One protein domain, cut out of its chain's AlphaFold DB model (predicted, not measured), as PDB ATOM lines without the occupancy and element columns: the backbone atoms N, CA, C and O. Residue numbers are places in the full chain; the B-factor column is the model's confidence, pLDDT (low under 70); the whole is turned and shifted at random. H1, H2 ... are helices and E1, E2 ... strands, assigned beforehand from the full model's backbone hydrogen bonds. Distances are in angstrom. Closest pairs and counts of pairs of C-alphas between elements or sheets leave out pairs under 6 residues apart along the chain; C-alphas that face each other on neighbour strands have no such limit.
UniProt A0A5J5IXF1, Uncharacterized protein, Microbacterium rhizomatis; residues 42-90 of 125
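AT A GLANCE: This is residues 42 to 90 of the 125 residues of an uncharacterized protein of Microbacterium rhizomatis (UniProt A0A5J5IXF1). A small antiparallel hairpin of two strands, E1 and E2, has the short helix H1 packed over one face, mainly near E1, and the longer helix H2 beside the end where E1 begins and E2 ends. Residues 42 to 47 stick out as a free tail. The printed part has 49 residues, with two named helices and two named strands in the order H1, E1, E2, H2, and its class is mixed, helices and strands. The whole is only just loose, close to compact, with a radius of gyration of the C-alphas of 11.7 A, and its C-alphas span 30 by 26 by 19 A.

HOW THE PARTS SIT: Strand E1, residues 59 to 63, and strand E2, residues 69 to 73, form a hairpin, antiparallel at 154 degrees. N 60 and O 72 are 2.8 A apart and N 70 and O 62 2.9 A, both within hydrogen-bond range. The closest C-alphas of helix H1, residues 51 to 56, and E1 are those of Ala 54 and Glu 60, 6.0 A apart. The closest C-alphas of helix H2, residues 76 to 85, and E2 are those of Ala 73 and Lys 79, 5.2 A apart. H1 and H2 are apart. In both helices every O i to N i+4 pair is within hydrogen-bond range.

IN THESE COORDINATES: E1 begins at C-alpha 59 (-9.132, -13.830, -27.913) and measures 13.0 A from first to last C-alpha; E2 measures 13.3 A. H1 measures 8.4 A. H2 measures 14.3 A and ends at C-alpha 85 (-15.252, -0.902, -27.995).

THE WHOLE: The C-alphas farthest apart are those of Thr 42 and Glu 76, 34.5 A. The printed part has no cut, and its three links are tight. Mean pLDDT of the printed part is 78.0; residues 43 to 48 and 85 to 90 are under 70.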
ATOM      1  N   THR A  42     -36.494  -9.087 -28.229       72.88
ATOM      2  CA  THR A  42     -36.345 -10.404 -28.856       72.88
ATOM      3  C   THR A  42     -35.390 -11.238 -28.019       72.88
ATOM      4  O   THR A  42     -34.284 -10.805 -27.693       72.88
ATOM      5  N   THR A  43     -35.804 -12.458 -27.685       63.69
ATOM      6  CA  THR A  43     -34.919 -13.439 -27.059       63.69
ATOM      7  C   THR A  43     -33.980 -14.006 -28.120       63.69
ATOM      8  O   THR A  43     -34.413 -14.714 -29.026       63.69
ATOM      9  N   MET A  44     -32.690 -13.697 -28.010       58.62
ATOM     10  CA  MET A  44     -31.647 -14.326 -28.820       58.62
ATOM     11  C   MET A  44     -31.078 -15.537 -28.083       58.62
ATOM     12  O   MET A  44     -30.687 -15.436 -26.922       58.62
ATOM     13  N   TYR A  45     -31.000 -16.674 -28.771       51.75
ATOM     14  CA  TYR A  45     -30.287 -17.849 -28.281       51.75
ATOM     15  C   TYR A  45     -28.836 -17.773 -28.762       51.75
ATOM     16  O   TYR A  45     -28.569 -17.917 -29.952       51.75
ATOM     17  N   VAL A  46     -27.903 -17.523 -27.843       67.56
ATOM     18  CA  VAL A  46     -26.464 -17.546 -28.139       67.56
ATOM     19  C   VAL A  46     -25.990 -18.995 -28.055       67.56
ATOM     20  O   VAL A  46     -25.943 -19.582 -26.976       67.56
ATOM     21  N   THR A  47     -25.681 -19.600 -29.201       63.84
ATOM     22  CA  THR A  47     -25.232 -20.995 -29.300       63.84
ATOM     23  C   THR A  47     -23.728 -21.106 -29.040       63.84
ATOM     24  O   THR A  47     -22.971 -21.409 -29.952       63.84
ATOM     25  N   GLY A  48     -23.299 -20.844 -27.801       65.44
ATOM     26  CA  GLY A  48     -21.913 -21.039 -27.350       65.44
ATOM     27  C   GLY A  48     -20.860 -20.156 -28.040       65.44
ATOM     28  O   GLY A  48     -21.143 -19.430 -28.989       65.44
ATOM     29  N   TYR A  49     -19.629 -20.203 -27.530       73.31
ATOM     30  CA  TYR A  49     -18.474 -19.525 -28.122       73.31
ATOM     31  C   TYR A  49     -17.687 -20.500 -29.006       73.31
ATOM     32  O   TYR A  49     -17.398 -21.618 -28.586       73.31
ATOM     33  N   ASP A  50     -17.322 -20.075 -30.217       85.62
ATOM     34  CA  ASP A  50     -16.426 -20.831 -31.095       85.62
ATOM     35  C   ASP A  50     -14.967 -20.491 -30.755       85.62
ATOM     36  O   ASP A  50     -14.485 -19.382 -31.008       85.62
ATOM     37  N   GLU A  51     -14.255 -21.452 -30.164       82.00
ATOM     38  CA  GLU A  51     -12.854 -21.283 -29.768       82.00
ATOM     39  C   GLU A  51     -11.918 -20.989 -30.947       82.00
ATOM     40  O   GLU A  51     -10.933 -20.264 -30.788       82.00
ATOM     41  N   ALA A  52     -12.189 -21.550 -32.131       85.00
ATOM     42  CA  ALA A  52     -11.352 -21.331 -33.304       85.00
ATOM     43  C   ALA A  52     -11.497 -19.890 -33.799       85.00
ATOM     44  O   ALA A  52     -10.494 -19.248 -34.119       85.00
ATOM     45  N   VAL A  53     -12.724 -19.362 -33.789       87.00
ATOM     46  CA  VAL A  53     -12.999 -17.960 -34.125       87.00
ATOM     47  C   VAL A  53     -12.388 -17.022 -33.088       87.00
ATOM     48  O   VAL A  53     -11.729 -16.057 -33.471       87.00
ATOM     49  N   ALA A  54     -12.540 -17.305 -31.791       86.56
ATOM     50  CA  ALA A  54     -11.945 -16.486 -30.733       86.56
ATOM     51  C   ALA A  54     -10.420 -16.394 -30.899       86.56
ATOM     52  O   ALA A  54      -9.865 -15.297 -30.997       86.56
ATOM     53  N   ARG A  55      -9.753 -17.543 -31.067       87.00
ATOM     54  CA  ARG A  55      -8.297 -17.609 -31.238       87.00
ATOM     55  C   ARG A  55      -7.828 -16.912 -32.512       87.00
ATOM     56  O   ARG A  55      -6.823 -16.207 -32.475       87.00
ATOM     57  N   ALA A  56      -8.557 -17.070 -33.619       90.12
ATOM     58  CA  ALA A  56      -8.248 -16.395 -34.881       90.12
ATOM     59  C   ALA A  56      -8.291 -14.863 -34.759       90.12
ATOM     60  O   ALA A  56      -7.548 -14.176 -35.453       90.12
ATOM     61  N   ASN A  57      -9.112 -14.338 -33.846       88.62
ATOM     62  CA  ASN A  57      -9.237 -12.906 -33.581       88.62
ATOM     63  C   ASN A  57      -8.397 -12.434 -32.380       88.62
ATOM     64  O   ASN A  57      -8.506 -11.287 -31.964       88.62
ATOM     65  N   GLY A  58      -7.540 -13.291 -31.816       89.62
ATOM     66  CA  GLY A  58      -6.658 -12.915 -30.709       89.62
ATOM     67  C   GLY A  58      -7.320 -12.890 -29.330       89.62
ATOM     68  O   GLY A  58      -6.810 -12.223 -28.426       89.62
ATOM     69  N   TYR A  59      -8.416 -13.630 -29.169       89.44
ATOM     70  CA  TYR A  59      -9.132 -13.830 -27.913       89.44
ATOM     71  C   TYR A  59      -9.007 -15.278 -27.418       89.44
ATOM     72  O   TYR A  59      -8.842 -16.217 -28.198       89.44
ATOM     73  N   GLU A  60      -9.123 -15.461 -26.109       88.88
ATOM     74  CA  GLU A  60      -9.172 -16.757 -25.432       88.88
ATOM     75  C   GLU A  60     -10.451 -16.854 -24.603       88.88
ATOM     76  O   GLU A  60     -10.822 -15.904 -23.916       88.88
ATOM     77  N   ILE A  61     -11.135 -17.996 -24.677       87.25
ATOM     78  CA  ILE A  61     -12.345 -18.243 -23.894       87.25
ATOM     79  C   ILE A  61     -11.947 -18.923 -22.585       87.25
ATOM     80  O   ILE A  61     -11.474 -20.058 -22.586       87.25
ATOM     81  N   ILE A  62     -12.170 -18.242 -21.466       86.94
ATOM     82  CA  ILE A  62     -12.020 -18.805 -20.125       86.94
ATOM     83  C   ILE A  62     -13.376 -19.345 -19.695       86.94
ATOM     84  O   ILE A  62     -14.359 -18.609 -19.695       86.94
ATOM     85  N   THR A  63     -13.424 -20.620 -19.312       86.69
ATOM     86  CA  THR A  63     -14.599 -21.220 -18.667       86.69
ATOM     87  C   THR A  63     -14.336 -21.330 -17.170       86.69
ATOM     88  O   THR A  63     -13.325 -21.896 -16.756       86.69
ATOM     89  N   TYR A  64     -15.234 -20.776 -16.366       83.94
ATOM     90  CA  TYR A  64     -15.177 -20.801 -14.910       83.94
ATOM     91  C   TYR A  64     -15.887 -22.040 -14.347       83.94
ATOM     92  O   TYR A  64     -16.717 -22.662 -15.011       83.94
ATOM     93  N   ASP A  65     -15.603 -22.379 -13.088       83.62
ATOM     94  CA  ASP A  65     -16.169 -23.561 -12.414       83.62
ATOM     95  C   ASP A  65     -17.704 -23.525 -12.281       83.62
ATOM     96  O   ASP A  65     -18.345 -24.563 -12.120       83.62
ATOM     97  N   ASP A  66     -18.314 -22.338 -12.351       79.62
ATOM     98  CA  ASP A  66     -19.769 -22.147 -12.335       79.62
ATOM     99  C   ASP A  66     -20.428 -22.350 -13.714       79.62
ATOM    100  O   ASP A  66     -21.641 -22.171 -13.858       79.62
ATOM    101  N   GLY A  67     -19.636 -22.727 -14.724       77.75
ATOM    102  CA  GLY A  67     -20.063 -22.899 -16.109       77.75
ATOM    103  C   GLY A  67     -20.243 -21.586 -16.869       77.75
ATOM    104  O   GLY A  67     -20.705 -21.614 -18.010       77.75
ATOM    105  N   SER A  68     -19.912 -20.439 -16.266       81.31
ATOM    106  CA  SER A  68     -19.841 -19.175 -16.994       81.31
ATOM    107  C   SER A  68     -18.580 -19.110 -17.852       81.31
ATOM    108  O   SER A  68     -17.590 -19.796 -17.598       81.31
ATOM    109  N   TRP A  69     -18.623 -18.283 -18.890       84.69
ATOM    110  CA  TRP A  69     -17.519 -18.096 -19.822       84.69
ATOM    111  C   TRP A  69     -17.230 -16.614 -20.043       84.69
ATOM    112  O   TRP A  69     -18.127 -15.769 -19.972       84.69
ATOM    113  N   GLU A  70     -15.974 -16.304 -20.339       83.31
ATOM    114  CA  GLU A  70     -15.503 -14.960 -20.658       83.31
ATOM    115  C   GLU A  70     -14.498 -15.006 -21.808       83.31
ATOM    116  O   GLU A  70     -13.633 -15.875 -21.853       83.31
ATOM    117  N   SER A  71     -14.616 -14.059 -22.741       86.12
ATOM    118  CA  SER A  71     -13.669 -13.889 -23.842       86.12
ATOM    119  C   SER A  71     -12.638 -12.831 -23.465       86.12
ATOM    120  O   SER A  71     -12.975 -11.655 -23.332       86.12
ATOM    121  N   VAL A  72     -11.381 -13.236 -23.305       86.31
ATOM    122  CA  VAL A  72     -10.277 -12.374 -22.875       86.31
ATOM    123  C   VAL A  72      -9.369 -12.068 -24.059       86.31
ATOM    124  O   VAL A  72      -8.907 -12.968 -24.755       86.31
ATOM    125  N   ALA A  73      -9.097 -10.784 -24.290       90.31
ATOM    126  CA  ALA A  73      -8.161 -10.350 -25.321       90.31
ATOM    127  C   ALA A  73      -6.718 -10.695 -24.920       90.31
ATOM    128  O   ALA A  73      -6.210 -10.212 -23.905       90.31
ATOM    129  N   VAL A  74      -6.040 -11.501 -25.737       90.06
ATOM    130  CA  VAL A  74      -4.673 -11.976 -25.458       90.06
ATOM    131  C   VAL A  74      -3.639 -11.234 -26.300       90.06
ATOM    132  O   VAL A  74      -2.539 -10.950 -25.821       90.06
ATOM    133  N   THR A  75      -3.992 -10.875 -27.537       90.44
ATOM    134  CA  THR A  75      -3.107 -10.136 -28.448       90.44
ATOM    135  C   THR A  75      -3.197  -8.629 -28.222       90.44
ATOM    136  O   THR A  75      -4.222  -8.109 -27.790       90.44
ATOM    137  N   GLU A  76      -2.128  -7.899 -28.545       88.06
ATOM    138  CA  GLU A  76      -2.095  -6.435 -28.393       88.06
ATOM    139  C   GLU A  76      -3.147  -5.727 -29.260       88.06
ATOM    140  O   GLU A  76      -3.768  -4.766 -28.817       88.06
ATOM    141  N   GLN A  77      -3.407  -6.247 -30.464       84.94
ATOM    142  CA  GLN A  77      -4.467  -5.737 -31.336       84.94
ATOM    143  C   GLN A  77      -5.855  -5.932 -30.711       84.94
ATOM    144  O   GLN A  77      -6.626  -4.979 -30.635       84.94
ATOM    145  N   ALA A  78      -6.148  -7.132 -30.200       84.69
ATOM    146  CA  ALA A  78      -7.423  -7.418 -29.547       84.69
ATOM    147  C   ALA A  78      -7.609  -6.588 -28.267       84.69
ATOM    148  O   ALA A  78      -8.713  -6.144 -27.963       84.69
ATOM    149  N   LYS A  79      -6.532  -6.326 -27.516       84.50
ATOM    150  CA  LYS A  79      -6.580  -5.453 -26.332       84.50
ATOM    151  C   LYS A  79      -6.903  -4.009 -26.702       84.50
ATOM    152  O   LYS A  79      -7.688  -3.380 -25.998       84.50
ATOM    153  N   ALA A  80      -6.318  -3.495 -27.785       83.62
ATOM    154  CA  ALA A  80      -6.599  -2.148 -28.272       83.62
ATOM    155  C   ALA A  80      -8.060  -2.007 -28.731       83.62
ATOM    156  O   ALA A  80      -8.746  -1.086 -28.294       83.62
ATOM    157  N   GLU A  81      -8.566  -2.963 -29.517       79.56
ATOM    158  CA  GLU A  81      -9.977  -2.996 -29.929       79.56
ATOM    159  C   GLU A  81     -10.934  -3.121 -28.741       79.56
ATOM    160  O   GLU A  81     -11.968  -2.455 -28.703       79.56
ATOM    161  N   ASN A  82     -10.605  -3.946 -27.746       78.38
ATOM    162  CA  ASN A  82     -11.447  -4.097 -26.562       78.38
ATOM    163  C   ASN A  82     -11.474  -2.807 -25.721       78.38
ATOM    164  O   ASN A  82     -12.532  -2.385 -25.255       78.38
ATOM    165  N   ALA A  83     -10.332  -2.124 -25.588       77.62
ATOM    166  CA  ALA A  83     -10.257  -0.827 -24.916       77.62
ATOM    167  C   ALA A  83     -11.079   0.262 -25.632       77.62
ATOM    168  O   ALA A  83     -11.612   1.152 -24.971       77.62
ATOM    169  N   GLU A  84     -11.201   0.187 -26.959       72.12
ATOM    170  CA  GLU A  84     -11.979   1.128 -27.771       72.12
ATOM    171  C   GLU A  84     -13.484   0.814 -27.775       72.12
ATOM    172  O   GLU A  84     -14.314   1.715 -27.661       72.12
ATOM    173  N   THR A  85     -13.851  -0.464 -27.878       69.06
ATOM    174  CA  THR A  85     -15.252  -0.902 -27.995       69.06
ATOM    175  C   THR A  85     -15.950  -1.083 -26.648       69.06
ATOM    176  O   THR A  85     -17.180  -1.094 -26.592       69.06
ATOM    177  N   GLY A  86     -15.194  -1.211 -25.554       57.72
ATOM    178  CA  GLY A  86     -15.744  -1.360 -24.211       57.72
ATOM    179  C   GLY A  86     -16.548  -2.647 -24.015       57.72
ATOM    180  O   GLY A  86     -17.389  -2.697 -23.117       57.72
ATOM    181  N   ILE A  87     -16.308  -3.691 -24.822       56.00
ATOM    182  CA  ILE A  87     -16.924  -5.018 -24.660       56.00
ATOM    183  C   ILE A  87     -16.246  -5.745 -23.480       56.00
ATOM    184  O   ILE A  87     -15.663  -6.815 -23.600       56.00
ATOM    185  N   MET A  88     -16.346  -5.154 -22.291       52.38
ATOM    186  CA  MET A  88     -16.219  -5.838 -21.008       52.38
ATOM    187  C   MET A  88     -17.631  -6.037 -20.470       52.38
ATOM    188  O   MET A  88     -18.100  -5.288 -19.614       52.38
ATOM    189  N   THR A  89     -18.332  -7.051 -20.971       50.41
ATOM    190  CA  THR A  89     -19.622  -7.432 -20.393       50.41
ATOM    191  C   THR A  89     -19.556  -8.891 -19.980       50.41
ATOM    192  O   THR A  89     -19.783  -9.768 -20.816       50.41
ATOM    193  N   PRO A  90     -19.270  -9.197 -18.700       46.69
ATOM    194  CA  PRO A  90     -19.542 -10.527 -18.195       46.69
ATOM    195  C   PRO A  90     -21.048 -10.764 -18.340       46.69
ATOM    196  O   PRO A  90     -21.854 -10.162 -17.624       46.69
TER     197      PRO A  90